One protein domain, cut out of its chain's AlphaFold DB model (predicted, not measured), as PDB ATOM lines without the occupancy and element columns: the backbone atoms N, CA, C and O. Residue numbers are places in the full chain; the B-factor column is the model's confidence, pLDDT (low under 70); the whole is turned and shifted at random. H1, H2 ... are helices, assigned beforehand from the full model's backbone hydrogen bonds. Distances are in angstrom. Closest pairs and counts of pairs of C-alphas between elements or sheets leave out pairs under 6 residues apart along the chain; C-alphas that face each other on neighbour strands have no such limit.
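What this domain is: This is residues 653 to 718 of the 726 residues of an uncharacterized protein of Magnaporthe grisea (UniProt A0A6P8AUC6). Two helices meet at a corner to make an L: H1, with the long unnamed stretch of residues 653 to 674 folded beside it, forms a small body, and H2 is an arm whose residues 700 to 718 stick out freely. The printed part has 66 residues, with named helices H1 then H2, no named strand, and is all helix. It is only just loose, close to extended, with a radius of gyration of the C-alphas of 15.9 A, and flat, spanning 52 by 32 by 14 A.

How they stand to each other: H1, residues 675 to 691, and H2, residues 695 to 718, touch only at the corner by their tight link; the closest C-alphas, of Lys 689 and Ala 696, are 4.7 A apart. They run opposite ways at a steep tilt of 69 degrees, only just short of about perpendicular. Every O i to N i+4 pair is within hydrogen-bond range in H1, and 18 of 20 in H2.

Where its parts are: H1 begins at C-alpha 675 (-20.129, -3.773, -20.360) and is 24.0 A long. H2 is 35.3 A long and ends at C-alpha 718 (-14.958, 6.060, 17.343).

The domain as a whole: The two farthest C-alphas, of Ala 659 and Gln 718, are 53.6 A apart. The printed part has no cut. Residues 712 to 718 have pLDDT under 70.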
ATOM      1  N   HIS A 653     -11.063   2.897 -30.056       75.81
ATOM      2  CA  HIS A 653     -12.224   2.721 -30.940       75.81
ATOM      3  C   HIS A 653     -13.595   2.888 -30.243       75.81
ATOM      4  O   HIS A 653     -14.613   2.923 -30.927       75.81
ATOM      5  N   LEU A 654     -13.641   2.965 -28.905       78.06
ATOM      6  CA  LEU A 654     -14.852   3.276 -28.132       78.06
ATOM      7  C   LEU A 654     -14.990   4.779 -27.829       78.06
ATOM      8  O   LEU A 654     -16.016   5.210 -27.304       78.06
ATOM      9  N   LEU A 655     -13.967   5.578 -28.145       82.81
ATOM     10  CA  LEU A 655     -13.997   7.025 -27.979       82.81
ATOM     11  C   LEU A 655     -14.880   7.658 -29.055       82.81
ATOM     12  O   LEU A 655     -14.812   7.299 -30.230       82.81
ATOM     13  N   ARG A 656     -15.690   8.640 -28.657       80.00
ATOM     14  CA  ARG A 656     -16.513   9.438 -29.569       80.00
ATOM     15  C   ARG A 656     -16.121  10.898 -29.429       80.00
ATOM     16  O   ARG A 656     -16.087  11.414 -28.315       80.00
ATOM     17  N   PHE A 657     -15.844  11.543 -30.551       82.56
ATOM     18  CA  PHE A 657     -15.491  12.956 -30.622       82.56
ATOM     19  C   PHE A 657     -16.623  13.734 -31.297       82.56
ATOM     20  O   PHE A 657     -17.403  13.153 -32.059       82.56
ATOM     21  N   ASP A 658     -16.743  15.018 -30.978       83.00
ATOM     22  CA  ASP A 658     -17.649  15.940 -31.661       83.00
ATOM     23  C   ASP A 658     -17.030  16.493 -32.960       83.00
ATOM     24  O   ASP A 658     -15.962  16.059 -33.401       83.00
ATOM     25  N   ALA A 659     -17.738  17.415 -33.617       80.00
ATOM     26  CA  ALA A 659     -17.304  18.011 -34.881       80.00
ATOM     27  C   ALA A 659     -16.058  18.907 -34.740       80.00
ATOM     28  O   ALA A 659     -15.338  19.090 -35.721       80.00
ATOM     29  N   ASP A 660     -15.790  19.419 -33.536       81.69
ATOM     30  CA  ASP A 660     -14.640  20.270 -33.218       81.69
ATOM     31  C   ASP A 660     -13.428  19.447 -32.730       81.69
ATOM     32  O   ASP A 660     -12.354  19.989 -32.460       81.69
ATOM     33  N   GLY A 661     -13.576  18.117 -32.642       73.94
ATOM     34  CA  GLY A 661     -12.532  17.178 -32.236       73.94
ATOM     35  C   GLY A 661     -12.372  17.022 -30.721       73.94
ATOM     36  O   GLY A 661     -11.425  16.366 -30.278       73.94
ATOM     37  N   ALA A 662     -13.276  17.577 -29.909       78.44
ATOM     38  CA  ALA A 662     -13.278  17.355 -28.468       78.44
ATOM     39  C   ALA A 662     -13.950  16.014 -28.122       78.44
ATOM     40  O   ALA A 662     -14.834  15.521 -28.824       78.44
ATOM     41  N   LEU A 663     -13.489  15.367 -27.046       82.25
ATOM     42  CA  LEU A 663     -14.025  14.072 -26.625       82.25
ATOM     43  C   LEU A 663     -15.391  14.257 -25.953       82.25
ATOM     44  O   LEU A 663     -15.476  14.898 -24.905       82.25
ATOM     45  N   ILE A 664     -16.422  13.611 -26.501       83.00
ATOM     46  CA  ILE A 664     -17.784  13.625 -25.961       83.00
ATOM     47  C   ILE A 664     -17.790  13.006 -24.558       83.00
ATOM     48  O   ILE A 664     -17.280  11.903 -24.339       83.00
ATOM     49  N   ASP A 665     -18.399  13.706 -23.600       78.50
ATOM     50  CA  ASP A 665     -18.527  13.245 -22.219       78.50
ATOM     51  C   ASP A 665     -19.452  12.028 -22.106       78.50
ATOM     52  O   ASP A 665     -20.673  12.138 -22.004       78.50
ATOM     53  N   VAL A 666     -18.842  10.841 -22.084       80.50
ATOM     54  CA  VAL A 666     -19.518   9.598 -21.706       80.50
ATOM     55  C   VAL A 666     -19.913   9.701 -20.223       80.50
ATOM     56  O   VAL A 666     -19.029   9.836 -19.371       80.50
ATOM     57  N   PRO A 667     -21.211   9.640 -19.867       79.56
ATOM     58  CA  PRO A 667     -21.629   9.636 -18.471       79.56
ATOM     59  C   PRO A 667     -21.214   8.321 -17.803       79.56
ATOM     60  O   PRO A 667     -21.216   7.267 -18.441       79.56
ATOM     61  N   LYS A 668     -20.898   8.350 -16.502       85.12
ATOM     62  CA  LYS A 668     -20.603   7.112 -15.767       85.12
ATOM     63  C   LYS A 668     -21.845   6.203 -15.769       85.12
ATOM     64  O   LYS A 668     -22.888   6.660 -15.287       85.12
ATOM     65  N   PRO A 669     -21.743   4.929 -16.196       82.06
ATOM     66  CA  PRO A 669     -22.800   3.952 -15.971       82.06
ATOM     67  C   PRO A 669     -23.171   3.880 -14.487       82.06
ATOM     68  O   PRO A 669     -22.300   3.880 -13.604       82.06
ATOM     69  N   ARG A 670     -24.479   3.851 -14.216       79.81
ATOM     70  CA  ARG A 670     -25.023   3.542 -12.886       79.81
ATOM     71  C   ARG A 670     -25.162   2.037 -12.692       79.81
ATOM     72  O   ARG A 670     -24.843   1.546 -11.615       79.81
ATOM     73  N   ASP A 671     -25.540   1.350 -13.762       72.94
ATOM     74  CA  ASP A 671     -25.820  -0.076 -13.795       72.94
ATOM     75  C   ASP A 671     -24.736  -0.789 -14.616       72.94
ATOM     76  O   ASP A 671     -24.307  -0.293 -15.659       72.94
ATOM     77  N   HIS A 672     -24.301  -1.966 -14.165       70.62
ATOM     78  CA  HIS A 672     -23.299  -2.793 -14.859       70.62
ATOM     79  C   HIS A 672     -23.917  -3.680 -15.965       70.62
ATOM     80  O   HIS A 672     -23.346  -4.694 -16.354       70.62
ATOM     81  N   SER A 673     -25.102  -3.308 -16.459       73.06
ATOM     82  CA  SER A 673     -25.884  -4.051 -17.457       73.06
ATOM     83  C   SER A 673     -25.333  -3.949 -18.883       73.06
ATOM     84  O   SER A 673     -25.596  -4.836 -19.691       73.06
ATOM     85  N   ASP A 674     -24.553  -2.906 -19.187       77.38
ATOM     86  CA  ASP A 674     -23.850  -2.738 -20.462       77.38
ATOM     87  C   ASP A 674     -22.321  -2.644 -20.240       77.38
ATOM     88  O   ASP A 674     -21.786  -1.565 -19.942       77.38
ATOM     89  N   PRO A 675     -21.588  -3.761 -20.416       80.56
ATOM     90  CA  PRO A 675     -20.129  -3.773 -20.360       80.56
ATOM     91  C   PRO A 675     -19.458  -2.906 -21.435       80.56
ATOM     92  O   PRO A 675     -18.357  -2.406 -21.209       80.56
ATOM     93  N   GLN A 676     -20.087  -2.698 -22.598       82.12
ATOM     94  CA  GLN A 676     -19.530  -1.864 -23.664       82.12
ATOM     95  C   GLN A 676     -19.584  -0.382 -23.280       82.12
ATOM     96  O   GLN A 676     -18.598   0.331 -23.485       82.12
ATOM     97  N   LEU A 677     -20.672   0.072 -22.650       82.31
ATOM     98  CA  LEU A 677     -20.764   1.426 -22.098       82.31
ATOM     99  C   LEU A 677     -19.765   1.642 -20.947       82.31
ATOM    100  O   LEU A 677     -19.160   2.713 -20.864       82.31
ATOM    101  N   GLN A 678     -19.526   0.631 -20.101       84.81
ATOM    102  CA  GLN A 678     -18.470   0.703 -19.084       84.81
ATOM    103  C   GLN A 678     -17.072   0.813 -19.711       84.81
ATOM    104  O   GLN A 678     -16.322   1.719 -19.346       84.81
ATOM    105  N   MET A 679     -16.732  -0.026 -20.696       84.19
ATOM    106  CA  MET A 679     -15.442   0.061 -21.394       84.19
ATOM    107  C   MET A 679     -15.264   1.397 -22.135       84.19
ATOM    108  O   MET A 679     -14.160   1.940 -22.145       84.19
ATOM    109  N   ALA A 680     -16.331   1.956 -22.718       83.00
ATOM    110  CA  ALA A 680     -16.303   3.266 -23.369       83.00
ATOM    111  C   ALA A 680     -16.086   4.411 -22.365       83.00
ATOM    112  O   ALA A 680     -15.293   5.318 -22.619       83.00
ATOM    113  N   TYR A 681     -16.740   4.351 -21.200       87.31
ATOM    114  CA  TYR A 681     -16.529   5.302 -20.108       87.31
ATOM    115  C   TYR A 681     -15.097   5.237 -19.559       87.31
ATOM    116  O   TYR A 681     -14.447   6.267 -19.385       87.31
ATOM    117  N   GLU A 682     -14.575   4.032 -19.317       87.00
ATOM    118  CA  GLU A 682     -13.207   3.841 -18.831       87.00
ATOM    119  C   GLU A 682     -12.183   4.353 -19.853       87.00
ATOM    120  O   GLU A 682     -11.326   5.164 -19.492       87.00
ATOM    121  N   ALA A 683     -12.343   4.009 -21.136       85.12
ATOM    122  CA  ALA A 683     -11.521   4.536 -22.227       85.12
ATOM    123  C   ALA A 683     -11.551   6.072 -22.292       85.12
ATOM    124  O   ALA A 683     -10.500   6.705 -22.397       85.12
ATOM    125  N   ALA A 684     -12.734   6.686 -22.178       86.56
ATOM    126  CA  ALA A 684     -12.892   8.139 -22.193       86.56
ATOM    127  C   ALA A 684     -12.169   8.814 -21.015       86.56
ATOM    128  O   ALA A 684     -11.474   9.817 -21.191       86.56
ATOM    129  N   ILE A 685     -12.269   8.237 -19.815       87.94
ATOM    130  CA  ILE A 685     -11.562   8.717 -18.624       87.94
ATOM    131  C   ILE A 685     -10.042   8.561 -18.772       87.94
ATOM    132  O   ILE A 685      -9.296   9.444 -18.343       87.94
ATOM    133  N   GLU A 686      -9.549   7.483 -19.386       87.00
ATOM    134  CA  GLU A 686      -8.114   7.299 -19.636       87.00
ATOM    135  C   GLU A 686      -7.568   8.218 -20.727       87.00
ATOM    136  O   GLU A 686      -6.521   8.838 -20.525       87.00
ATOM    137  N   TRP A 687      -8.313   8.423 -21.814       86.88
ATOM    138  CA  TRP A 687      -7.967   9.421 -22.822       86.88
ATOM    139  C   TRP A 687      -7.888  10.823 -22.206       86.88
ATOM    140  O   TRP A 687      -6.912  11.536 -22.450       86.88
ATOM    141  N   LYS A 688      -8.837  11.201 -21.333       85.81
ATOM    142  CA  LYS A 688      -8.798  12.489 -20.617       85.81
ATOM    143  C   LYS A 688      -7.591  12.608 -19.679       85.81
ATOM    144  O   LYS A 688      -6.974  13.668 -19.646       85.81
ATOM    145  N   LYS A 689      -7.191  11.543 -18.964       85.88
ATOM    146  CA  LYS A 689      -5.952  11.539 -18.145       85.88
ATOM    147  C   LYS A 689      -4.691  11.792 -18.981       85.88
ATOM    148  O   LYS A 689      -3.764  12.407 -18.463       85.88
ATOM    149  N   ALA A 690      -4.644  11.288 -20.216       83.12
ATOM    150  CA  ALA A 690      -3.473  11.384 -21.087       83.12
ATOM    151  C   ALA A 690      -3.406  12.695 -21.892       83.12
ATOM    152  O   ALA A 690      -2.313  13.222 -22.087       83.12
ATOM    153  N   ASN A 691      -4.550  13.222 -22.344       81.19
ATOM    154  CA  ASN A 691      -4.602  14.317 -23.321       81.19
ATOM    155  C   ASN A 691      -5.082  15.663 -22.753       81.19
ATOM    156  O   ASN A 691      -4.768  16.697 -23.335       81.19
ATOM    157  N   VAL A 692      -5.819  15.692 -21.632       82.31
ATOM    158  CA  VAL A 692      -6.326  16.950 -21.048       82.31
ATOM    159  C   VAL A 692      -5.361  17.459 -19.964       82.31
ATOM    160  O   VAL A 692      -5.205  16.796 -18.930       82.31
ATOM    161  N   PRO A 693      -4.727  18.639 -20.137       82.50
ATOM    162  CA  PRO A 693      -3.807  19.202 -19.150       82.50
ATOM    163  C   PRO A 693      -4.439  19.321 -17.757       82.50
ATOM    164  O   PRO A 693      -5.597  19.700 -17.607       82.50
ATOM    165  N   GLY A 694      -3.683  18.966 -16.714       85.62
ATOM    166  CA  GLY A 694      -4.133  19.031 -15.317       85.62
ATOM    167  C   GLY A 694      -5.183  17.988 -14.892       85.62
ATOM    168  O   GLY A 694      -5.317  17.730 -13.695       85.62
ATOM    169  N   TYR A 695      -5.880  17.313 -15.816       85.94
ATOM    170  CA  TYR A 695      -6.966  16.382 -15.475       85.94
ATOM    171  C   TYR A 695      -6.492  15.210 -14.597       85.94
ATOM    172  O   TYR A 695      -7.135  14.870 -13.600       85.94
ATOM    173  N   ALA A 696      -5.316  14.647 -14.895       85.81
ATOM    174  CA  ALA A 696      -4.694  13.600 -14.080       85.81
ATOM    175  C   ALA A 696      -4.349  14.069 -12.648       85.81
ATOM    176  O   ALA A 696      -4.526  13.311 -11.691       85.81
ATOM    177  N   GLN A 697      -3.912  15.324 -12.481       87.75
ATOM    178  CA  GLN A 697      -3.628  15.922 -11.170       87.75
ATOM    179  C   GLN A 697      -4.923  16.140 -10.377       87.75
ATOM    180  O   GLN A 697      -5.007  15.718  -9.226       87.75
ATOM    181  N   SER A 698      -5.962  16.679 -11.018       83.69
ATOM    182  CA  SER A 698      -7.288  16.863 -10.417       83.69
ATOM    183  C   SER A 698      -7.944  15.527 -10.012       83.69
ATOM    184  O   SER A 698      -8.607  15.428  -8.979       83.69
ATOM    185  N   CYS A 699      -7.713  14.443 -10.766       86.75
ATOM    186  CA  CYS A 699      -8.118  13.093 -10.354       86.75
ATOM    187  C   CYS A 699      -7.349  12.578  -9.125       86.75
ATOM    188  O   CYS A 699      -7.967  11.968  -8.248       86.75
ATOM    189  N   ARG A 700      -6.037  12.841  -9.029       88.19
ATOM    190  CA  ARG A 700      -5.213  12.488  -7.857       88.19
ATOM    191  C   ARG A 700      -5.648  13.264  -6.613       88.19
ATOM    192  O   ARG A 700      -5.810  12.673  -5.553       88.19
ATOM    193  N   GLU A 701      -5.924  14.554  -6.749       90.12
ATOM    194  CA  GLU A 701      -6.473  15.396  -5.682       90.12
ATOM    195  C   GLU A 701      -7.833  14.875  -5.188       90.12
ATOM    196  O   GLU A 701      -8.003  14.606  -3.999       90.12
ATOM    197  N   ARG A 702      -8.774  14.583  -6.102       88.06
ATOM    198  CA  ARG A 702     -10.050  13.926  -5.756       88.06
ATOM    199  C   ARG A 702      -9.871  12.559  -5.088       88.06
ATOM    200  O   ARG A 702     -10.773  12.113  -4.383       88.06
ATOM    201  N   GLN A 703      -8.772  11.842  -5.321       88.06
ATOM    202  CA  GLN A 703      -8.459  10.595  -4.616       88.06
ATOM    203  C   GLN A 703      -7.923  10.873  -3.205       88.06
ATOM    204  O   GLN A 703      -8.463  10.325  -2.246       88.06
ATOM    205  N   ASN A 704      -6.954  11.780  -3.066       88.81
ATOM    206  CA  ASN A 704      -6.394  12.197  -1.780       88.81
ATOM    207  C   ASN A 704      -7.479  12.743  -0.839       88.81
ATOM    208  O   ASN A 704      -7.559  12.316   0.310       88.81
ATOM    209  N   ASN A 705      -8.381  13.593  -1.337       88.81
ATOM    210  CA  ASN A 705      -9.459  14.179  -0.536       88.81
ATOM    211  C   ASN A 705     -10.476  13.118  -0.069       88.81
ATOM    212  O   ASN A 705     -10.967  13.189   1.056       88.81
ATOM    213  N   ARG A 706     -10.737  12.074  -0.875       85.56
ATOM    214  CA  ARG A 706     -11.557  10.917  -0.455       85.56
ATOM    215  C   ARG A 706     -10.858  10.051   0.597       85.56
ATOM    216  O   ARG A 706     -11.533   9.522   1.474       85.56
ATOM    217  N   ILE A 707      -9.531   9.913   0.538       84.38
ATOM    218  CA  ILE A 707      -8.746   9.204   1.563       84.38
ATOM    219  C   ILE A 707      -8.742  10.008   2.872       84.38
ATOM    220  O   ILE A 707      -9.076   9.461   3.920       84.38
ATOM    221  N   ALA A 708      -8.461  11.313   2.813       79.81
ATOM    222  CA  ALA A 708      -8.492  12.208   3.971       79.81
ATOM    223  C   ALA A 708      -9.875  12.240   4.644       79.81
ATOM    224  O   ALA A 708      -9.969  12.077   5.860       79.81
ATOM    225  N   SER A 709     -10.950  12.348   3.855       77.50
ATOM    226  CA  SER A 709     -12.331  12.283   4.346       77.50
ATOM    227  C   SER A 709     -12.631  10.952   5.050       77.50
ATOM    228  O   SER A 709     -13.120  10.971   6.178       77.50
ATOM    229  N   LYS A 710     -12.249   9.802   4.465       78.69
ATOM    230  CA  LYS A 710     -12.398   8.482   5.112       78.69
ATOM    231  C   LYS A 710     -11.652   8.387   6.450       78.69
ATOM    232  O   LYS A 710     -12.196   7.854   7.417       78.69
ATOM    233  N   LEU A 711     -10.427   8.914   6.519       73.69
ATOM    234  CA  LEU A 711      -9.619   8.936   7.746       73.69
ATOM    235  C   LEU A 711     -10.232   9.839   8.831       73.69
ATOM    236  O   LEU A 711     -10.156   9.517  10.016       73.69
ATOM    237  N   GLN A 712     -10.884  10.939   8.443       68.12
ATOM    238  CA  GLN A 712     -11.605  11.828   9.361       68.12
ATOM    239  C   GLN A 712     -12.917  11.199   9.861       68.12
ATOM    240  O   GLN A 712     -13.137  11.154  11.073       68.12
ATOM    241  N   SER A 713     -13.738  10.615   8.978       60.16
ATOM    242  CA  SER A 713     -14.965   9.906   9.381       60.16
ATOM    243  C   SER A 713     -14.672   8.687  10.266       60.16
ATOM    244  O   SER A 713     -15.416   8.408  11.205       60.16
ATOM    245  N   GLY A 714     -13.547   7.999  10.031       56.28
ATOM    246  CA  GLY A 714     -13.081   6.901  10.884       56.28
ATOM    247  C   GLY A 714     -12.783   7.334  12.326       56.28
ATOM    248  O   GLY A 714     -13.043   6.574  13.255       56.28
ATOM    249  N   ARG A 715     -12.312   8.574  12.536       52.66
ATOM    250  CA  ARG A 715     -12.116   9.139  13.883       52.66
ATOM    251  C   ARG A 715     -13.428   9.576  14.537       52.66
ATOM    252  O   ARG A 715     -13.595   9.361  15.733       52.66
ATOM    253  N   GLN A 716     -14.370  10.138  13.779       52.62
ATOM    254  CA  GLN A 716     -15.669  10.559  14.326       52.62
ATOM    255  C   GLN A 716     -16.521   9.366  14.793       52.62
ATOM    256  O   GLN A 716     -17.079   9.408  15.891       52.62
ATOM    257  N   ASN A 717     -16.531   8.256  14.045       46.91
ATOM    258  CA  ASN A 717     -17.295   7.060  14.425       46.91
ATOM    259  C   ASN A 717     -16.732   6.308  15.649       46.91
ATOM    260  O   ASN A 717     -17.475   5.562  16.281       46.91
ATOM    261  N   GLN A 718     -15.470   6.533  16.043       47.06
ATOM    262  CA  GLN A 718     -14.958   6.060  17.343       47.06
ATOM    263  C   GLN A 718     -15.236   7.033  18.504       47.06
ATOM    264  O   GLN A 718     -15.191   6.624  19.661       47.06
TER     265      GLN A 718